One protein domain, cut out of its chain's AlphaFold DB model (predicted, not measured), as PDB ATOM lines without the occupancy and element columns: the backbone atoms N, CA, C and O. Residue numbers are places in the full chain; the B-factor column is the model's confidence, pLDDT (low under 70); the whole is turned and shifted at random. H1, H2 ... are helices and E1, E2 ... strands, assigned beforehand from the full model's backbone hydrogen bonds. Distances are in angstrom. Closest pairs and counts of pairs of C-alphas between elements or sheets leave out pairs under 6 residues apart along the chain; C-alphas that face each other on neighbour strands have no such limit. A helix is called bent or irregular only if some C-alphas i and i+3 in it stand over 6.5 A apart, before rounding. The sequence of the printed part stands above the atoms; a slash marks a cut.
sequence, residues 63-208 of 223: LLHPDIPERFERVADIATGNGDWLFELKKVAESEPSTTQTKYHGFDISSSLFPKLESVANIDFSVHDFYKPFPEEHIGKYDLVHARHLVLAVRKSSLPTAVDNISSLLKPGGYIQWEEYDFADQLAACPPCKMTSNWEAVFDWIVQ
ATOM      1  N   LEU A  63      14.942   3.082 -46.608       89.81
ATOM      2  CA  LEU A  63      15.136   4.348 -45.889       89.81
ATOM      3  C   LEU A  63      14.013   4.669 -44.908       89.81
ATOM      4  O   LEU A  63      14.243   5.385 -43.942       89.81
ATOM      5  N   LEU A  64      12.798   4.201 -45.189       90.00
ATOM      6  CA  LEU A  64      11.610   4.495 -44.401       90.00
ATOM      7  C   LEU A  64      11.072   3.221 -43.766       90.00
ATOM      8  O   LEU A  64      11.125   2.136 -44.357       90.00
ATOM      9  N   HIS A  65      10.509   3.367 -42.570       87.06
ATOM     10  CA  HIS A  65       9.711   2.304 -41.981       87.06
ATOM     11  C   HIS A  65       8.491   1.990 -42.879       87.06
ATOM     12  O   HIS A  65       7.860   2.931 -43.354       87.06
ATOM     13  N   PRO A  66       8.102   0.713 -43.088       85.06
ATOM     14  CA  PRO A  66       6.999   0.348 -43.989       85.06
ATOM     15  C   PRO A  66       5.640   1.001 -43.699       85.06
ATOM     16  O   PRO A  66       4.821   1.120 -44.604       85.06
ATOM     17  N   ASP A  67       5.396   1.409 -42.451       84.81
ATOM     18  CA  ASP A  67       4.149   2.082 -42.054       84.81
ATOM     19  C   ASP A  67       4.169   3.600 -42.307       84.81
ATOM     20  O   ASP A  67       3.149   4.268 -42.142       84.81
ATOM     21  N   ILE A  68       5.320   4.164 -42.683       87.06
ATOM     22  CA  ILE A  68       5.449   5.584 -43.004       87.06
ATOM     23  C   ILE A  68       5.115   5.777 -44.493       87.06
ATOM     24  O   ILE A  68       5.657   5.064 -45.337       87.06
ATOM     25  N   PRO A  69       4.245   6.742 -44.851       86.50
ATOM     26  CA  PRO A  69       3.926   7.024 -46.248       86.50
ATOM     27  C   PRO A  69       5.167   7.465 -47.027       86.50
ATOM     28  O   PRO A  69       6.024   8.137 -46.483       86.50
ATOM     29  N   GLU A  70       5.230   7.207 -48.329       83.50
ATOM     30  CA  GLU A  70       6.369   7.639 -49.166       83.50
ATOM     31  C   GLU A  70       6.178   9.041 -49.778       83.50
ATOM     32  O   GLU A  70       6.979   9.505 -50.588       83.50
ATOM     33  N   ARG A  71       5.094   9.738 -49.412       86.44
ATOM     34  CA  ARG A  71       4.751  11.073 -49.922       86.44
ATOM     35  C   ARG A  71       4.660  12.069 -48.778       86.44
ATOM     36  O   ARG A  71       3.795  11.943 -47.916       86.44
ATOM     37  N   PHE A  72       5.507  13.090 -48.836       90.50
ATOM     38  CA  PHE A  72       5.583  14.152 -47.837       90.50
ATOM     39  C   PHE A  72       5.555  15.521 -48.505       90.50
ATOM     40  O   PHE A  72       6.021  15.685 -49.630       90.50
ATOM     41  N   GLU A  73       5.075  16.528 -47.786       93.06
ATOM     42  CA  GLU A  73       5.270  17.923 -48.174       93.06
ATOM     43  C   GLU A  73       6.538  18.486 -47.527       93.06
ATOM     44  O   GLU A  73       7.281  19.238 -48.163       93.06
ATOM     45  N   ARG A  74       6.790  18.134 -46.255       95.94
ATOM     46  CA  ARG A  74       7.958  18.586 -45.493       95.94
ATOM     47  C   ARG A  74       8.574  17.472 -44.655       95.94
ATOM     48  O   ARG A  74       7.881  16.825 -43.869       95.94
ATOM     49  N   VAL A  75       9.893  17.343 -44.756       97.44
ATOM     50  CA  VAL A  75      10.712  16.393 -43.997       97.44
ATOM     51  C   VAL A  75      11.795  17.147 -43.230       97.44
ATOM     52  O   VAL A  75      12.425  18.051 -43.779       97.44
ATOM     53  N   ALA A  76      11.997  16.791 -41.965       98.38
ATOM     54  CA  ALA A  76      13.086  17.292 -41.131       98.38
ATOM     55  C   ALA A  76      14.049  16.155 -40.781       98.38
ATOM     56  O   ALA A  76      13.604  15.038 -40.537       98.38
ATOM     57  N   ASP A  77      15.341  16.458 -40.705       98.06
ATOM     58  CA  ASP A  77      16.381  15.560 -40.201       98.06
ATOM     59  C   ASP A  77      17.150  16.247 -39.066       98.06
ATOM     60  O   ASP A  77      17.667  17.356 -39.231       98.06
ATOM     61  N   ILE A  78      17.170  15.621 -37.889       97.19
ATOM     62  CA  ILE A  78      17.741  16.173 -36.655       97.19
ATOM     63  C   ILE A  78      19.120  15.570 -36.397       97.19
ATOM     64  O   ILE A  78      19.279  14.353 -36.415       97.19
ATOM     65  N   ALA A  79      20.088  16.435 -36.075       94.44
ATOM     66  CA  ALA A  79      21.516  16.106 -36.061       94.44
ATOM     67  C   ALA A  79      21.961  15.529 -37.412       94.44
ATOM     68  O   ALA A  79      22.538  14.446 -37.505       94.44
ATOM     69  N   THR A  80      21.622  16.274 -38.467       95.19
ATOM     70  CA  THR A  80      21.747  15.844 -39.865       95.19
ATOM     71  C   THR A  80      23.196  15.617 -40.311       95.19
ATOM     72  O   THR A  80      23.438  14.900 -41.283       95.19
ATOM     73  N   GLY A  81      24.181  16.208 -39.623       93.12
ATOM     74  CA  GLY A  81      25.589  16.138 -40.003       93.12
ATOM     75  C   GLY A  81      25.828  16.637 -41.431       93.12
ATOM     76  O   GLY A  81      25.655  17.820 -41.725       93.12
ATOM     77  N   ASN A  82      26.240  15.723 -42.310       92.56
ATOM     78  CA  ASN A  82      26.482  15.976 -43.734       92.56
ATOM     79  C   ASN A  82      25.220  15.877 -44.614       92.56
ATOM     80  O   ASN A  82      25.287  16.176 -45.804       92.56
ATOM     81  N   GLY A  83      24.067  15.495 -44.058       93.88
ATOM     82  CA  GLY A  83      22.791  15.440 -44.772       93.88
ATOM     83  C   GLY A  83      22.572  14.199 -45.640       93.88
ATOM     84  O   GLY A  83      21.593  14.173 -46.388       93.88
ATOM     85  N   ASP A  84      23.418  13.166 -45.549       93.94
ATOM     86  CA  ASP A  84      23.338  11.961 -46.399       93.94
ATOM     87  C   ASP A  84      21.939  11.346 -46.464       93.94
ATOM     88  O   ASP A  84      21.458  10.965 -47.531       93.94
ATOM     89  N   TRP A  85      21.260  11.273 -45.316       95.50
ATOM     90  CA  TRP A  85      19.922  10.696 -45.246       95.50
ATOM     91  C   TRP A  85      18.901  11.518 -46.046       95.50
ATOM     92  O   TRP A  85      18.122  10.943 -46.807       95.50
ATOM     93  N   LEU A  86      18.950  12.853 -45.955       94.81
ATOM     94  CA  LEU A  86      18.088  13.739 -46.744       94.81
ATOM     95  C   LEU A  86      18.364  13.613 -48.243       94.81
ATOM     96  O   LEU A  86      17.422  13.613 -49.037       94.81
ATOM     97  N   PHE A  87      19.634  13.497 -48.641       93.38
ATOM     98  CA  PHE A  87      19.996  13.345 -50.049       93.38
ATOM     99  C   PHE A  87      19.500  12.029 -50.640       93.38
ATOM    100  O   PHE A  87      18.906  12.041 -51.722       93.38
ATOM    101  N   GLU A  88      19.694  10.909 -49.940       92.69
ATOM    102  CA  GLU A  88      19.230   9.613 -50.438       92.69
ATOM    103  C   GLU A  88      17.693   9.543 -50.427       92.69
ATOM    104  O   GLU A  88      17.102   9.092 -51.410       92.69
ATOM    105  N   LEU A  89      17.023  10.084 -49.397       92.38
ATOM    106  CA  LEU A  89      15.558  10.160 -49.371       92.38
ATOM    107  C   LEU A  89      15.010  11.002 -50.523       92.38
ATOM    108  O   LEU A  89      14.080  10.571 -51.206       92.38
ATOM    109  N   LYS A  90      15.598  12.176 -50.776       90.56
ATOM    110  CA  LYS A  90      15.217  13.028 -51.905       90.56
ATOM    111  C   LYS A  90      15.370  12.291 -53.232       90.56
ATOM    112  O   LYS A  90      14.455  12.321 -54.046       90.56
ATOM    113  N   LYS A  91      16.502  11.619 -53.441       89.56
ATOM    114  CA  LYS A  91      16.784  10.855 -54.663       89.56
ATOM    115  C   LYS A  91      15.763   9.739 -54.892       89.56
ATOM    116  O   LYS A  91      15.312   9.564 -56.022       89.56
ATOM    117  N   VAL A  92      15.377   9.013 -53.840       86.44
ATOM    118  CA  VAL A  92      14.324   7.990 -53.924       86.44
ATOM    119  C   VAL A  92      12.976   8.636 -54.253       86.44
ATOM    120  O   VAL A  92      12.335   8.241 -55.225       86.44
ATOM    121  N   ALA A  93      12.589   9.685 -53.525       84.81
ATOM    122  CA  ALA A  93      11.336  10.406 -53.750       84.81
ATOM    123  C   ALA A  93      11.217  11.005 -55.168       84.81
ATOM    124  O   ALA A  93      10.136  10.995 -55.749       84.81
ATOM    125  N   GLU A  94      12.305  11.515 -55.749       80.94
ATOM    126  CA  GLU A  94      12.314  12.121 -57.092       80.94
ATOM    127  C   GLU A  94      12.375  11.100 -58.233       80.94
ATOM    128  O   GLU A  94      12.072  11.443 -59.377       80.94
ATOM    129  N   SER A  95      12.744   9.851 -57.945       77.88
ATOM    130  CA  SER A  95      12.700   8.777 -58.943       77.88
ATOM    131  C   SER A  95      11.265   8.377 -59.318       77.88
ATOM    132  O   SER A  95      11.042   7.793 -60.380       77.88
ATOM    133  N   GLU A  96      10.286   8.772 -58.498       69.00
ATOM    134  CA  GLU A  96       8.868   8.515 -58.707       69.00
ATOM    135  C   GLU A  96       8.196   9.663 -59.502       69.00
ATOM    136  O   GLU A  96       8.177  10.811 -59.052       69.00
ATOM    137  N   PRO A  97       7.566   9.399 -60.667       57.62
ATOM    138  CA  PRO A  97       7.025  10.434 -61.567       57.62
ATOM    139  C   PRO A  97       5.890  11.312 -61.005       57.62
ATOM    140  O   PRO A  97       5.401  12.200 -61.703       57.62
ATOM    141  N   SER A  98       5.408  11.032 -59.790       56.84
ATOM    142  CA  SER A  98       4.198  11.631 -59.201       56.84
ATOM    143  C   SER A  98       4.457  12.469 -57.948       56.84
ATOM    144  O   SER A  98       3.507  12.921 -57.304       56.84
ATOM    145  N   THR A  99       5.722  12.672 -57.585       55.88
ATOM    146  CA  THR A  99       6.075  13.268 -56.300       55.88
ATOM    147  C   THR A  99       6.044  14.790 -56.381       55.88
ATOM    148  O   THR A  99       6.711  15.425 -57.198       55.88
ATOM    149  N   THR A 100       5.225  15.387 -55.517       60.91
ATOM    150  CA  THR A 100       5.246  16.814 -55.193       60.91
ATOM    151  C   THR A 100       6.659  17.249 -54.795       60.91
ATOM    152  O   THR A 100       7.419  16.448 -54.260       60.91
ATOM    153  N   GLN A 101       7.026  18.518 -55.026       81.88
ATOM    154  CA  GLN A 101       8.299  19.079 -54.551       81.88
ATOM    155  C   GLN A 101       8.348  19.082 -53.011       81.88
ATOM    156  O   GLN A 101       7.999  20.075 -52.371       81.88
ATOM    157  N   THR A 102       8.768  17.965 -52.416       90.62
ATOM    158  CA  THR A 102       9.018  17.835 -50.978       90.62
ATOM    159  C   THR A 102      10.095  18.829 -50.559       90.62
ATOM    160  O   THR A 102      11.131  18.939 -51.221       90.62
ATOM    161  N   LYS A 103       9.861  19.540 -49.453       94.12
ATOM    162  CA  LYS A 103      10.863  20.398 -48.813       94.12
ATOM    163  C   LYS A 103      11.555  19.636 -47.692       94.12
ATOM    164  O   LYS A 103      10.900  19.146 -46.778       94.12
ATOM    165  N   TYR A 104      12.870  19.585 -47.745       95.81
ATOM    166  CA  TYR A 104      13.720  18.902 -46.783       95.81
ATOM    167  C   TYR A 104      14.457  19.937 -45.938       95.81
ATOM    168  O   TYR A 104      14.887  20.966 -46.460       95.81
ATOM    169  N   HIS A 105      14.608  19.676 -44.642       97.44
ATOM    170  CA  HIS A 105      15.332  20.567 -43.740       97.44
ATOM    171  C   HIS A 105      16.240  19.784 -42.800       97.44
ATOM    172  O   HIS A 105      15.759  18.979 -42.006       97.44
ATOM    173  N   GLY A 106      17.540  20.045 -42.858       97.56
ATOM    174  CA  GLY A 106      18.522  19.480 -41.940       97.56
ATOM    175  C   GLY A 106      18.845  20.432 -40.788       97.56
ATOM    176  O   GLY A 106      19.162  21.602 -41.009       97.56
ATOM    177  N   PHE A 107      18.786  19.942 -39.554       97.62
ATOM    178  CA  PHE A 107      19.184  20.689 -38.362       97.62
ATOM    179  C   PHE A 107      20.402  20.040 -37.721       97.62
ATOM    180  O   PHE A 107      20.398  18.839 -37.460       97.62
ATOM    181  N   ASP A 108      21.426  20.830 -37.417       95.75
ATOM    182  CA  ASP A 108      22.591  20.358 -36.662       95.75
ATOM    183  C   ASP A 108      23.112  21.448 -35.726       95.75
ATOM    184  O   ASP A 108      22.946  22.633 -35.995       95.75
ATOM    185  N   ILE A 109      23.781  21.074 -34.637       94.06
ATOM    186  CA  ILE A 109      24.399  22.036 -33.720       94.06
ATOM    187  C   ILE A 109      25.575  22.785 -34.366       94.06
ATOM    188  O   ILE A 109      25.965  23.846 -33.879       94.06
ATOM    189  N   SER A 110      26.126  22.262 -35.466       91.62
ATOM    190  CA  SER A 110      27.235  22.870 -36.198       91.62
ATOM    191  C   SER A 110      27.011  22.842 -37.708       91.62
ATOM    192  O   SER A 110      26.700  21.811 -38.293       91.62
ATOM    193  N   SER A 111      27.313  23.957 -38.375       92.75
ATOM    194  CA  SER A 111      27.318  24.033 -39.840       92.75
ATOM    195  C   SER A 111      28.576  23.450 -40.489       92.75
ATOM    196  O   SER A 111      28.710  23.504 -41.707       92.75
ATOM    197  N   SER A 112      29.549  22.957 -39.716       90.38
ATOM    198  CA  SER A 112      30.868  22.565 -40.245       90.38
ATOM    199  C   SER A 112      30.820  21.397 -41.230       90.38
ATOM    200  O   SER A 112      31.709  21.276 -42.067       90.38
ATOM    201  N   LEU A 113      29.811  20.534 -41.104       90.12
ATOM    202  CA  LEU A 113      29.597  19.386 -41.985       90.12
ATOM    203  C   LEU A 113      28.508  19.647 -43.023       90.12
ATOM    204  O   LEU A 113      28.292  18.794 -43.876       90.12
ATOM    205  N   PHE A 114      27.857  20.816 -42.991       91.94
ATOM    206  CA  PHE A 114      26.838  21.119 -43.981       91.94
ATOM    207  C   PHE A 114      27.427  21.042 -45.392       91.94
ATOM    208  O   PHE A 114      28.543  21.527 -45.633       91.94
ATOM    209  N   PRO A 115      26.677  20.459 -46.338       85.81
ATOM    210  CA  PRO A 115      27.065  20.425 -47.734       85.81
ATOM    211  C   PRO A 115      27.399  21.831 -48.219       85.81
ATOM    212  O   PRO A 115      26.605  22.760 -48.092       85.81
ATOM    213  N   LYS A 116      28.577  21.992 -48.822       76.88
ATOM    214  CA  LYS A 116      29.004  23.268 -49.423       76.88
ATOM    215  C   LYS A 116      28.261  23.591 -50.721       76.88
ATOM    216  O   LYS A 116      28.503  24.633 -51.319       76.88
ATOM    217  N   LEU A 117      27.418  22.670 -51.186       66.19
ATOM    218  CA  LEU A 117      26.600  22.834 -52.377       66.19
ATOM    219  C   LEU A 117      25.570  23.930 -52.112       66.19
ATOM    220  O   LEU A 117      24.604  23.727 -51.381       66.19
ATOM    221  N   GLU A 118      25.803  25.091 -52.718       55.53
ATOM    222  CA  GLU A 118      24.845  26.187 -52.811       55.53
ATOM    223  C   GLU A 118      23.537  25.648 -53.419       55.53
ATOM    224  O   GLU A 118      23.407  25.455 -54.625       55.53
ATOM    225  N   SER A 119      22.571  25.360 -52.544       55.25
ATOM    226  CA  SER A 119      21.201  24.924 -52.832       55.25
ATOM    227  C   SER A 119      21.065  23.672 -53.712       55.25
ATOM    228  O   SER A 119      20.766  23.744 -54.905       55.25
ATOM    229  N   VAL A 120      21.141  22.485 -53.105       71.12
ATOM    230  CA  VAL A 120      20.364  21.367 -53.662       71.12
ATOM    231  C   VAL A 120      18.895  21.765 -53.547       71.12
ATOM    232  O   VAL A 120      18.404  22.017 -52.450       71.12
ATOM    233  N   ALA A 121      18.210  21.892 -54.686       80.31
ATOM    234  CA  ALA A 121      16.851  22.418 -54.727       80.31
ATOM    235  C   ALA A 121      15.947  21.703 -53.711       80.31
ATOM    236  O   ALA A 121      15.875  20.470 -53.682       80.31
ATOM    237  N   ASN A 122      15.228  22.491 -52.911       88.62
ATOM    238  CA  ASN A 122      14.321  22.035 -51.857       88.62
ATOM    239  C   ASN A 122      14.985  21.344 -50.651       88.62
ATOM    240  O   ASN A 122      14.262  20.700 -49.897       88.62
ATOM    241  N   ILE A 123      16.303  21.464 -50.445       92.50
ATOM    242  CA  ILE A 123      16.957  21.090 -49.182       92.50
ATOM    243  C   ILE A 123      17.579  22.330 -48.539       92.50
ATOM    244  O   ILE A 123      18.479  22.942 -49.112       92.50
ATOM    245  N   ASP A 124      17.120  22.652 -47.332       94.38
ATOM    246  CA  ASP A 124      17.666  23.715 -46.489       94.38
ATOM    247  C   ASP A 124      18.395  23.129 -45.272       94.38
ATOM    248  O   ASP A 124      18.088  22.029 -44.810       94.38
ATOM    249  N   PHE A 125      19.353  23.880 -44.726       95.38
ATOM    250  CA  PHE A 125      20.091  23.505 -43.519       95.38
ATOM    251  C   PHE A 125      20.097  24.652 -42.510       95.38
ATOM    252  O   PHE A 125      20.162  25.828 -42.878       95.38
ATOM    253  N   SER A 126      20.028  24.342 -41.216       96.38
ATOM    254  CA  SER A 126      20.080  25.354 -40.155       96.38
ATOM    255  C   SER A 126      20.850  24.878 -38.938       96.38
ATOM    256  O   SER A 126      20.694  23.746 -38.483       96.38
ATOM    257  N   VAL A 127      21.659  25.783 -38.385       96.94
ATOM    258  CA  VAL A 127      22.337  25.538 -37.115       96.94
ATOM    259  C   VAL A 127      21.309  25.622 -35.992       96.94
ATOM    260  O   VAL A 127      20.785  26.703 -35.725       96.94
ATOM    261  N   HIS A 128      21.018  24.502 -35.336       97.06
ATOM    262  CA  HIS A 128      20.077  24.441 -34.226       97.06
ATOM    263  C   HIS A 128      20.464  23.385 -33.192       97.06
ATOM    264  O   HIS A 128      20.809  22.250 -33.509       97.06
ATOM    265  N   ASP A 129      20.348  23.769 -31.926       94.19
ATOM    266  CA  ASP A 129      20.483  22.870 -30.787       94.19
ATOM    267  C   ASP A 129      19.099  22.311 -30.443       94.19
ATOM    268  O   ASP A 129      18.247  23.041 -29.934       94.19
ATOM    269  N   PHE A 130      18.871  21.019 -30.691       93.62
ATOM    270  CA  PHE A 130      17.577  20.371 -30.449       93.62
ATOM    271  C   PHE A 130      17.160  20.347 -28.963       93.62
ATOM    272  O   PHE A 130      16.012  20.032 -28.649       93.62
ATOM    273  N   TYR A 131      18.042  20.706 -28.018       92.12
ATOM    274  CA  TYR A 131      17.645  20.946 -26.625       92.12
ATOM    275  C   TYR A 131      16.915  22.277 -26.419       92.12
ATOM    276  O   TYR A 131      16.338  22.497 -25.351       92.12
ATOM    277  N   LYS A 132      16.909  23.154 -27.424       95.31
ATOM    278  CA  LYS A 132      16.183  24.423 -27.415       95.31
ATOM    279  C   LYS A 132      14.907  24.321 -28.256       95.31
ATOM    280  O   LYS A 132      14.899  23.590 -29.251       95.31
ATOM    281  N   PRO A 133      13.858  25.090 -27.907       97.06
ATOM    282  CA  PRO A 133      12.683  25.226 -28.758       97.06
ATOM    283  C   PRO A 133      13.089  25.600 -30.184       97.06
ATOM    284  O   PRO A 133      13.933  26.482 -30.372       97.06
ATOM    285  N   PHE A 134      12.511  24.919 -31.172       97.94
ATOM    286  CA  PHE A 134      12.729  25.256 -32.577       97.94
ATOM    287  C   PHE A 134      12.081  26.611 -32.913       97.94
ATOM    288  O   PHE A 134      11.105  26.995 -32.261       97.94
ATOM    289  N   PRO A 135      12.606  27.342 -33.913       97.75
ATOM    290  CA  PRO A 135      11.982  28.571 -34.393       97.75
ATOM    291  C   PRO A 135      10.520  28.360 -34.819       97.75
ATOM    292  O   PRO A 135      10.155  27.292 -35.317       97.75
ATOM    293  N   GLU A 136       9.679  29.377 -34.624       97.62
ATOM    294  CA  GLU A 136       8.221  29.289 -34.804       97.62
ATOM    295  C   GLU A 136       7.823  28.854 -36.226       97.62
ATOM    296  O   GLU A 136       6.861  28.105 -36.409       97.62
ATOM    297  N   GLU A 137       8.605  29.232 -37.238       97.25
ATOM    298  CA  GLU A 137       8.399  28.852 -38.638       97.25
ATOM    299  C   GLU A 137       8.493  27.337 -38.908       97.25
ATOM    300  O   GLU A 137       8.035  26.859 -39.955       97.25
ATOM    301  N   HIS A 138       9.058  26.574 -37.969       98.19
ATOM    302  CA  HIS A 138       9.233  25.126 -38.056       98.19
ATOM    303  C   HIS A 138       8.185  24.335 -37.261       98.19
ATOM    304  O   HIS A 138       7.960  23.159 -37.549       98.19
ATOM    305  N   ILE A 139       7.498  24.970 -36.311       98.38
ATOM    306  CA  ILE A 139       6.567  24.299 -35.396       98.38
ATOM    307  C   ILE A 139       5.306  23.827 -36.131       98.38
ATOM    308  O   ILE A 139       4.632  24.597 -36.824       98.38
ATOM    309  N   GLY A 140       4.965  22.548 -35.961       97.94
ATOM    310  CA  GLY A 140       3.749  21.956 -36.514       97.94
ATOM    311  C   GLY A 140       3.711  21.867 -38.041       97.94
ATOM    312  O   GLY A 140       2.633  21.980 -38.630       97.94
ATOM    313  N   LYS A 141       4.867  21.752 -38.708       98.12
ATOM    314  CA  LYS A 141       4.974  21.831 -40.177       98.12
ATOM    315  C   LYS A 141       5.435  20.559 -40.872       98.12
ATOM    316  O   LYS A 141       5.309  20.499 -42.093       98.12
ATOM    317  N   TYR A 142       5.982  19.595 -40.148       98.06
ATOM    318  CA  TYR A 142       6.660  18.448 -40.740       98.06
ATOM    319  C   TYR A 142       5.758  17.216 -40.763       98.06
ATOM    320  O   TYR A 142       5.089  16.914 -39.775       98.06
ATOM    321  N   ASP A 143       5.728  16.535 -41.910       96.12
ATOM    322  CA  ASP A 143       5.030  15.256 -42.080       96.12
ATOM    323  C   ASP A 143       5.889  14.104 -41.542       96.12
ATOM    324  O   ASP A 143       5.363  13.149 -40.973       96.12
ATOM    325  N   LEU A 144       7.211  14.235 -41.682       96.44
ATOM    326  CA  LEU A 144       8.211  13.315 -41.155       96.44
ATOM    327  C   LEU A 144       9.334  14.095 -40.471       96.44
ATOM    328  O   LEU A 144       9.881  15.045 -41.035       96.44
ATOM    329  N   VAL A 145       9.701  13.657 -39.271       97.56
ATOM    330  CA  VAL A 145      10.907  14.084 -38.564       97.56
ATOM    331  C   VAL A 145      11.774  12.854 -38.338       97.56
ATOM    332  O   VAL A 145      11.370  11.909 -37.664       97.56
ATOM    333  N   HIS A 146      12.959  12.860 -38.925       96.62
ATOM    334  CA  HIS A 146      13.949  11.809 -38.779       96.62
ATOM    335  C   HIS A 146      15.013  12.208 -37.756       96.62
ATOM    336  O   HIS A 146      15.386  13.378 -37.640       96.62
ATOM    337  N   ALA A 147      15.493  11.227 -37.002       92.31
ATOM    338  CA  ALA A 147      16.647  11.357 -36.131       92.31
ATOM    339  C   ALA A 147      17.369  10.012 -36.055       92.31
ATOM    340  O   ALA A 147      16.726   8.965 -35.981       92.31
ATOM    341  N   ARG A 148      18.702  10.023 -36.004       89.19
ATOM    342  CA  ARG A 148      19.473   8.796 -35.784       89.19
ATOM    343  C   ARG A 148      20.718   9.016 -34.944       89.19
ATOM    344  O   ARG A 148      21.312  10.091 -34.980       89.19
ATOM    345  N   HIS A 149      21.133   7.983 -34.213       83.81
ATOM    346  CA  HIS A 149      22.363   7.979 -33.405       83.81
ATOM    347  C   HIS A 149      22.433   9.067 -32.318       83.81
ATOM    348  O   HIS A 149      23.515   9.428 -31.841       83.81
ATOM    349  N   LEU A 150      21.280   9.573 -31.879       78.56
ATOM    350  CA  LEU A 150      21.195  10.599 -30.849       78.56
ATOM    351  C   LEU A 150      21.438  10.027 -29.449       78.56
ATOM    352  O   LEU A 150      21.876  10.768 -28.572       78.56
ATOM    353  N   VAL A 151      21.245   8.727 -29.208       68.94
ATOM    354  CA  VAL A 151      21.425   8.111 -27.875       68.94
ATOM    355  C   VAL A 151      22.849   8.267 -27.319       68.94
ATOM    356  O   VAL A 151      23.042   8.342 -26.099       68.94
ATOM    357  N   LEU A 152      23.848   8.368 -28.204       66.19
ATOM    358  CA  LEU A 152      25.247   8.621 -27.844       66.19
ATOM    359  C   LEU A 152      25.505  10.103 -27.527       66.19
ATOM    360  O   LEU A 152      26.392  10.419 -26.728       66.19
ATOM    361  N   ALA A 153      24.714  11.002 -28.115       68.56
ATOM    362  CA  ALA A 153      24.801  12.443 -27.915       68.56
ATOM    363  C   ALA A 153      23.951  12.949 -26.742       68.56
ATOM    364  O   ALA A 153      24.301  13.938 -26.085       68.56
ATOM    365  N   VAL A 154      22.847  12.262 -26.445       70.31
ATOM    366  CA  VAL A 154      21.843  12.737 -25.503       70.31
ATOM    367  C   VAL A 154      22.160  12.343 -24.067       70.31
ATOM    368  O   VAL A 154      22.519  11.209 -23.759       70.31
ATOM    369  N   ARG A 155      22.040  13.287 -23.128       70.44
ATOM    370  CA  ARG A 155      22.063  12.961 -21.690       70.44
ATOM    371  C   ARG A 155      20.676  12.467 -21.280       70.44
ATOM    372  O   ARG A 155      19.715  13.176 -21.551       70.44
ATOM    373  N   LYS A 156      20.567  11.346 -20.548       67.00
ATOM    374  CA  LYS A 156      19.287  10.810 -20.021       67.00
ATOM    375  C   LYS A 156      18.357  11.888 -19.461       67.00
ATOM    376  O   LYS A 156      17.185  11.934 -19.804       67.00
ATOM    377  N   SER A 157      18.893  12.774 -18.623       72.38
ATOM    378  CA  SER A 157      18.133  13.853 -17.975       72.38
ATOM    379  C   SER A 157      17.542  14.877 -18.946       72.38
ATOM    380  O   SER A 157      16.595  15.568 -18.599       72.38
ATOM    381  N   SER A 158      18.128  15.009 -20.134       78.94
ATOM    382  CA  SER A 158      17.764  15.995 -21.154       78.94
ATOM    383  C   SER A 158      16.977  15.376 -22.308       78.94
ATOM    384  O   SER A 158      16.521  16.101 -23.187       78.94
ATOM    385  N   LEU A 159      16.805  14.051 -22.303       76.31
ATOM    386  CA  LEU A 159      16.067  13.336 -23.331       76.31
ATOM    387  C   LEU A 159      14.599  13.782 -23.412       76.31
ATOM    388  O   LEU A 159      14.192  14.126 -24.514       76.31
ATOM    389  N   PRO A 160      13.820  13.894 -22.313       82.19
ATOM    390  CA  PRO A 160      12.436  14.363 -22.416       82.19
ATOM    391  C   PRO A 160      12.325  15.724 -23.115       82.19
ATOM    392  O   PRO A 160      11.514  15.886 -24.018       82.19
ATOM    393  N   THR A 161      13.211  16.665 -22.772       88.06
ATOM    394  CA  THR A 161      13.272  17.992 -23.398       88.06
ATOM    395  C   THR A 161      13.619  17.920 -24.881       88.06
ATOM    396  O   THR A 161      12.955  18.563 -25.688       88.06
ATOM    397  N   ALA A 162      14.642  17.141 -25.249       88.31
ATOM    398  CA  ALA A 162      15.018  16.959 -26.649       88.31
ATOM    399  C   ALA A 162      13.837  16.421 -27.455       88.31
ATOM    400  O   ALA A 162      13.518  16.945 -28.519       88.31
ATOM    401  N   VAL A 163      13.152  15.411 -26.923       85.62
ATOM    402  CA  VAL A 163      12.067  14.791 -27.662       85.62
ATOM    403  C   VAL A 163      10.823  15.677 -27.721       85.62
ATOM    404  O   VAL A 163      10.183  15.726 -28.768       85.62
ATOM    405  N   ASP A 164      10.499  16.431 -26.668       90.75
ATOM    406  CA  ASP A 164       9.409  17.414 -26.717       90.75
ATOM    407  C   ASP A 164       9.677  18.493 -27.780       90.75
ATOM    408  O   ASP A 164       8.792  18.809 -28.578       90.75
ATOM    409  N   ASN A 165      10.913  18.998 -27.869       95.44
ATOM    410  CA  ASN A 165      11.293  19.957 -28.907       95.44
ATOM    411  C   ASN A 165      11.224  19.338 -30.311       95.44
ATOM    412  O   ASN A 165      10.650  19.946 -31.209       95.44
ATOM    413  N   ILE A 166      11.761  18.132 -30.512       94.50
ATOM    414  CA  ILE A 166      11.725  17.438 -31.811       94.50
ATOM    415  C   ILE A 166      10.275  17.163 -32.233       94.50
ATOM    416  O   ILE A 166       9.891  17.441 -33.366       94.50
ATOM    417  N   SER A 167       9.441  16.690 -31.307       92.81
ATOM    418  CA  SER A 167       8.028  16.389 -31.571       92.81
ATOM    419  C   SER A 167       7.218  17.644 -31.902       92.81
ATOM    420  O   SER A 167       6.240  17.554 -32.640       92.81
ATOM    421  N   SER A 168       7.623  18.822 -31.408       97.06
ATOM    422  CA  SER A 168       6.947  20.095 -31.705       97.06
ATOM    423  C   SER A 168       6.987  20.483 -33.191       97.06
ATOM    424  O   SER A 168       6.169  21.279 -33.650       97.06
ATOM    425  N   LEU A 169       7.894  19.889 -33.970       98.19
ATOM    426  CA  LEU A 169       7.978  20.083 -35.415       98.19
ATOM    427  C   LEU A 169       6.813  19.425 -36.172       98.19
ATOM    428  O   LEU A 169       6.466  19.864 -37.271       98.19
ATOM    429  N   LEU A 170       6.194  18.385 -35.610       96.88
ATOM    430  CA  LEU A 170       5.228  17.551 -36.322       96.88
ATOM    431  C   LEU A 170       3.879  18.234 -36.517       96.88
ATOM    432  O   LEU A 170       3.278  18.757 -35.577       96.88
ATOM    433  N   LYS A 171       3.342  18.117 -37.732       96.06
ATOM    434  CA  LYS A 171       1.905  18.288 -37.976       96.06
ATOM    435  C   LYS A 171       1.106  17.239 -37.176       96.06
ATOM    436  O   LYS A 171       1.624  16.154 -36.896       96.06
ATOM    437  N   PRO A 172      -0.179  17.489 -36.867       92.19
ATOM    438  CA  PRO A 172      -1.071  16.433 -36.394       92.19
ATOM    439  C   PRO A 172      -1.074  15.244 -37.368       92.19
ATOM    440  O   PRO A 172      -1.359  15.421 -38.550       92.19
ATOM    441  N   GLY A 173      -0.749  14.047 -36.874       88.75
ATOM    442  CA  GLY A 173      -0.631  12.833 -37.694       88.75
ATOM    443  C   GLY A 173       0.720  12.640 -38.399       88.75
ATOM    444  O   GLY A 173       0.847  11.702 -39.180       88.75
ATOM    445  N   GLY A 174       1.711  13.501 -38.141       92.44
ATOM    446  CA  GLY A 174       3.081  13.320 -38.622       92.44
ATOM    447  C   GLY A 174       3.826  12.188 -37.909       92.44
ATOM    448  O   GLY A 174       3.434  11.739 -36.828       92.44
ATOM    449  N   TYR A 175       4.933  11.757 -38.510       92.94
ATOM    450  CA  TYR A 175       5.727  10.615 -38.066       92.94
ATOM    451  C   TYR A 175       7.085  11.049 -37.519       92.94
ATOM    452  O   TYR A 175       7.736  11.932 -38.079       92.94
ATOM    453  N   ILE A 176       7.540  10.375 -36.463       92.38
ATOM    454  CA  ILE A 176       8.955  10.361 -36.086       92.38
ATOM    455  C   ILE A 176       9.532   9.021 -36.523       92.38
ATOM    456  O   ILE A 176       9.031   7.980 -36.100       92.38
ATOM    457  N   GLN A 177      10.600   9.052 -37.315       91.94
ATOM    458  CA  GLN A 177      11.462   7.891 -37.513       91.94
ATOM    459  C   GLN A 177      12.747   8.116 -36.722       91.94
ATOM    460  O   GLN A 177      13.558   8.969 -37.080       91.94
ATOM    461  N   TRP A 178      12.900   7.381 -35.622       88.19
ATOM    462  CA  TRP A 178      14.070   7.470 -34.756       88.19
ATOM    463  C   TRP A 178      14.866   6.169 -34.825       88.19
ATOM    464  O   TRP A 178      14.391   5.126 -34.375       88.19
ATOM    465  N   GLU A 179      16.090   6.233 -35.345       85.38
ATOM    466  CA  GLU A 179      16.939   5.062 -35.573       85.38
ATOM    467  C   GLU A 179      18.129   5.031 -34.613       85.38
ATOM    468  O   GLU A 179      18.930   5.961 -34.513       85.38
ATOM    469  N   GLU A 180      18.285   3.919 -33.909       79.56
ATOM    470  CA  GLU A 180      19.413   3.688 -33.014       79.56
ATOM    471  C   GLU A 180      19.949   2.279 -33.229       79.56
ATOM    472  O   GLU A 180      19.228   1.384 -33.675       79.56
ATOM    473  N   TYR A 181      21.218   2.065 -32.885       73.12
ATOM    474  CA  TYR A 181      21.710   0.701 -32.770       73.12
ATOM    475  C   TYR A 181      21.017   0.022 -31.594       73.12
ATOM    476  O   TYR A 181      20.909   0.603 -30.511       73.12
ATOM    477  N   ASP A 182      20.587  -1.223 -31.791       68.62
ATOM    478  CA  ASP A 182      20.148  -2.033 -30.668       68.62
ATOM    479  C   ASP A 182      21.373  -2.458 -29.856       68.62
ATOM    480  O   ASP A 182      22.154  -3.329 -30.245       68.62
ATOM    481  N   PHE A 183      21.557  -1.799 -28.717       62.88
ATOM    482  CA  PHE A 183      22.616  -2.142 -27.785       62.88
ATOM    483  C   PHE A 183      22.193  -3.271 -26.831       62.88
ATOM    484  O   PHE A 183      23.024  -3.683 -26.030       62.88
ATOM    485  N   ALA A 184      20.957  -3.793 -26.866       56.06
ATOM    486  CA  ALA A 184      20.413  -4.698 -25.842       56.06
ATOM    487  C   ALA A 184      21.337  -5.879 -25.489       56.06
ATOM    488  O   ALA A 184      21.572  -6.144 -24.306       56.06
ATOM    489  N   ASP A 185      21.948  -6.526 -26.484       52.78
ATOM    490  CA  ASP A 185      22.889  -7.635 -26.260       52.78
ATOM    491  C   ASP A 185      24.219  -7.184 -25.622       52.78
ATOM    492  O   ASP A 185      24.819  -7.902 -24.819       52.78
ATOM    493  N   GLN A 186      24.675  -5.968 -25.929       52.00
ATOM    494  CA  GLN A 186      25.887  -5.362 -25.357       52.00
ATOM    495  C   GLN A 186      25.621  -4.797 -23.953       52.00
ATOM    496  O   GLN A 186      26.502  -4.814 -23.092       52.00
ATOM    497  N   LEU A 187      24.389  -4.351 -23.701       52.22
ATOM    498  CA  LEU A 187      23.889  -3.887 -22.412       52.22
ATOM    499  C   LEU A 187      23.708  -5.052 -21.426       52.22
ATOM    500  O   LEU A 187      24.014  -4.891 -20.251       52.22
ATOM    501  N   ALA A 188      23.321  -6.245 -21.893       52.25
ATOM    502  CA  ALA A 188      23.274  -7.455 -21.063       52.25
ATOM    503  C   ALA A 188      24.667  -7.904 -20.568       52.25
ATOM    504  O   ALA A 188      24.777  -8.569 -19.536       52.25
ATOM    505  N   ALA A 189      25.731  -7.526 -21.286       54.75
ATOM    506  CA  ALA A 189      27.120  -7.825 -20.940       54.75
ATOM    507  C   ALA A 189      27.840  -6.676 -20.199       54.75
ATOM    508  O   ALA A 189      28.998  -6.838 -19.806       54.75
ATOM    509  N   CYS A 190      27.181  -5.528 -19.987       53.62
ATOM    510  CA  CYS A 190      27.766  -4.339 -19.367       53.62
ATOM    511  C   CYS A 190      26.993  -3.950 -18.086       53.62
ATOM    512  O   CYS A 190      25.805  -3.641 -18.171       53.62
ATOM    513  N   PRO A 191      27.631  -3.914 -16.895       54.19
ATOM    514  CA  PRO A 191      27.036  -3.311 -15.694       54.19
ATOM    515  C   PRO A 191      26.566  -1.873 -15.992       54.19
ATOM    516  O   PRO A 191      27.135  -1.266 -16.900       54.19
ATOM    517  N   PRO A 192      25.585  -1.301 -15.257       52.50
ATOM    518  CA  PRO A 192      24.893  -0.065 -15.640       52.50
ATOM    519  C   PRO A 192      25.882   1.033 -16.032       52.50
ATOM    520  O   PRO A 192      26.543   1.647 -15.192       52.50
ATOM    521  N   CYS A 193      26.001   1.250 -17.337       56.97
ATOM    522  CA  CYS A 193      26.836   2.269 -17.929       56.97
ATOM    523  C   CYS A 193      25.915   3.335 -18.527       56.97
ATOM    524  O   CYS A 193      24.713   3.138 -18.711       56.97
ATOM    525  N   LYS A 194      26.466   4.515 -18.812       58.41
ATOM    526  CA  LYS A 194      25.681   5.664 -19.290       58.41
ATOM    527  C   LYS A 194      24.810   5.329 -20.517       58.41
ATOM    528  O   LYS A 194      23.732   5.894 -20.666       58.41
ATOM    529  N   MET A 195      25.259   4.388 -21.348       59.25
ATOM    530  CA  MET A 195      24.554   3.904 -22.535       59.25
ATOM    531  C   MET A 195      23.300   3.086 -22.184       59.25
ATOM    532  O   MET A 195      22.241   3.354 -22.745       59.25
ATOM    533  N   THR A 196      23.383   2.179 -21.200       59.75
ATOM    534  CA  THR A 196      22.252   1.353 -20.728       59.75
ATOM    535  C   THR A 196      21.102   2.234 -20.260       59.75
ATOM    536  O   THR A 196      19.967   2.100 -20.705       59.75
ATOM    537  N   SER A 197      21.418   3.215 -19.412       64.31
ATOM    538  CA  SER A 197      20.405   4.082 -18.815       64.31
ATOM    539  C   SER A 197      19.763   5.049 -19.814       64.31
ATOM    540  O   SER A 197      18.604   5.420 -19.614       64.31
ATOM    541  N   ASN A 198      20.504   5.492 -20.837       64.12
ATOM    542  CA  ASN A 198      19.975   6.337 -21.909       64.12
ATOM    543  C   ASN A 198      19.009   5.550 -22.804       64.12
ATOM    544  O   ASN A 198      17.924   6.046 -23.088       64.12
ATOM    545  N   TRP A 199      19.391   4.334 -23.208       64.06
ATOM    546  CA  TRP A 199      18.575   3.483 -24.074       64.06
ATOM    547  C   TRP A 199      17.238   3.115 -23.432       64.06
ATOM    548  O   TRP A 199      16.197   3.310 -24.047       64.06
ATOM    549  N   GLU A 200      17.247   2.703 -22.160       67.88
ATOM    550  CA  GLU A 200      16.018   2.442 -21.399       67.88
ATOM    551  C   GLU A 200      15.102   3.670 -21.347       67.88
ATOM    552  O   GLU A 200      13.895   3.544 -21.492       67.88
ATOM    553  N   ALA A 201      15.664   4.874 -21.200       68.00
ATOM    554  CA  ALA A 201      14.866   6.096 -21.152       68.00
ATOM    555  C   ALA A 201      14.234   6.448 -22.507       68.00
ATOM    556  O   ALA A 201      13.107   6.936 -22.535       68.00
ATOM    557  N   VAL A 202      14.948   6.208 -23.614       65.00
ATOM    558  CA  VAL A 202      14.400   6.346 -24.973       65.00
ATOM    559  C   VAL A 202      13.291   5.328 -25.177       65.00
ATOM    560  O   VAL A 202      12.187   5.704 -25.557       65.00
ATOM    561  N   PHE A 203      13.557   4.065 -24.857       65.44
ATOM    562  CA  PHE A 203      12.594   2.982 -24.998       65.44
ATOM    563  C   PHE A 203      11.317   3.247 -24.189       65.44
ATOM    564  O   PHE A 203      10.218   3.224 -24.744       65.44
ATOM    565  N   ASP A 204      11.456   3.589 -22.906       70.06
ATOM    566  CA  ASP A 204      10.337   3.931 -22.028       70.06
ATOM    567  C   ASP A 204       9.552   5.131 -22.562       70.06
ATOM    568  O   ASP A 204       8.323   5.115 -22.544       70.06
ATOM    569  N   TRP A 205      10.239   6.162 -23.064       68.25
ATOM    570  CA  TRP A 205       9.591   7.337 -23.643       68.25
ATOM    571  C   TRP A 205       8.779   6.982 -24.899       68.25
ATOM    572  O   TRP A 205       7.615   7.378 -25.000       68.25
ATOM    573  N   ILE A 206       9.362   6.202 -25.820       63.50
ATOM    574  CA  ILE A 206       8.711   5.762 -27.064       63.50
ATOM    575  C   ILE A 206       7.442   4.969 -26.726       63.50
ATOM    576  O   ILE A 206       6.356   5.290 -27.216       63.50
ATOM    577  N   VAL A 207       7.558   3.998 -25.815       63.50
ATOM    578  CA  VAL A 207       6.441   3.142 -25.392       63.50
ATOM    579  C   VAL A 207       5.357   3.941 -24.661       63.50
ATOM    580  O   VAL A 207       4.174   3.775 -24.959       63.50
ATOM    581  N   GLN A 208       5.721   4.836 -23.735       67.62
ATOM    582  CA  GLN A 208       4.755   5.628 -22.957       67.62
ATOM    583  C   GLN A 208       3.905   6.564 -23.818       67.62
ATOM    584  O   GLN A 208       2.773   6.873 -23.445       67.62
TER     585      GLN A 208
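AT A GLANCE: This is residues 63 to 208 of the 223 residues of an uncharacterized protein of Emericella nidulans (strain FGSC A4 / ATCC 38163 / CBS 112.46 / NRRL 194 / M139) (UniProt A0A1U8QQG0). A twisted sheet of five parallel strands has H1 packed over one face, while H4, with the short H3 near it, lies beyond the sheet toward the other end of an elongated domain. H2 reaches between the two parts: its residues 166 to 167 graze the sheet and its residues 156 to 160 touch H4. The printed part has 146 residues, with four named helices and five named strands in the order E1 H1 E2 E3 E4 H2 E5 H3 H4; the sheet's order is E3 E2 E1 E4 E5. The class is mixed, helices and strands. The whole is compact, with a radius of gyration of the C-alphas of 15.9 A, and spans 51 by 31 by 29 A.

IN THESE COORDINATES: E1, residues 74 to 78, begins at C-alpha 74 (7.958, 18.586, -45.493) and is 13.4 A long. H1, residues 84 to 95, measures 16.8 A. E2, residues 103 to 108, measures 16.9 A, and E3, residues 123 to 127, 13.9 A. E4, residues 142 to 148, is 16.8 A long. H2, residues 156 to 167, is 17.1 A long and irregular: C-alphas 157 and 160 are 7.2 A apart. E5, residues 170 to 179, is 17.1 A long and bends by 119 degrees at residue 173. H3, residues 184 to 187, is 5.0 A long. H4, residues 194 to 208, is 21.2 A long and ends at C-alpha 208 (4.755, 5.628, -22.957).

HOW THE PARTS SIT: E3 and E5 are edge strands. Across E3 and E2, N 106 and O 124 are within hydrogen-bond range at 2.8 A; across E2 and E1, N 107 and O 77 at 2.8 A; across E1 and E4, N 146 and O 76 at 2.8 A; across E4 and E5, N 145 and O 175 at 2.9 A. E1, H1, E2 and E4, H2, E5 are strand-helix-strand units, two parallel neighbour strands with a helix between, each with a right-handed crossover. H1 makes two layers with the sheet, a helix on one face: it lies over E2 and E1 at a height over the sheet of 10.4 A and runs along the strands, at 7 degrees to E1 on the local plane. Its closest C-alphas to E2 are those of Leu 86 and Tyr 104, 6.8 A apart. H2 touches H4 with residues 156 to 160 alone, at a steep tilt of 41 degrees, the same way; the closest C-alphas, of Lys 156 and Asn 198, are 4.9 A apart. H3 is close to H4 but not clearly touching, with the C-alphas of Leu 187 and Thr 196 closest at 5.7 A. Every O i to N i+4 pair is within hydrogen-bond range in H1 and H4, and 6 of 8 in H2; H3 is too short for such a pair.

THE WHOLE: The two farthest C-alphas, of Pro 97 and Pro 191, are 51.9 A apart. The printed part has no cut. The links E2 to E3 and E3 to E4 are long. The mean pLDDT of the printed part is 82.8; residues under 70 include 96 to 100 and 182 to 203.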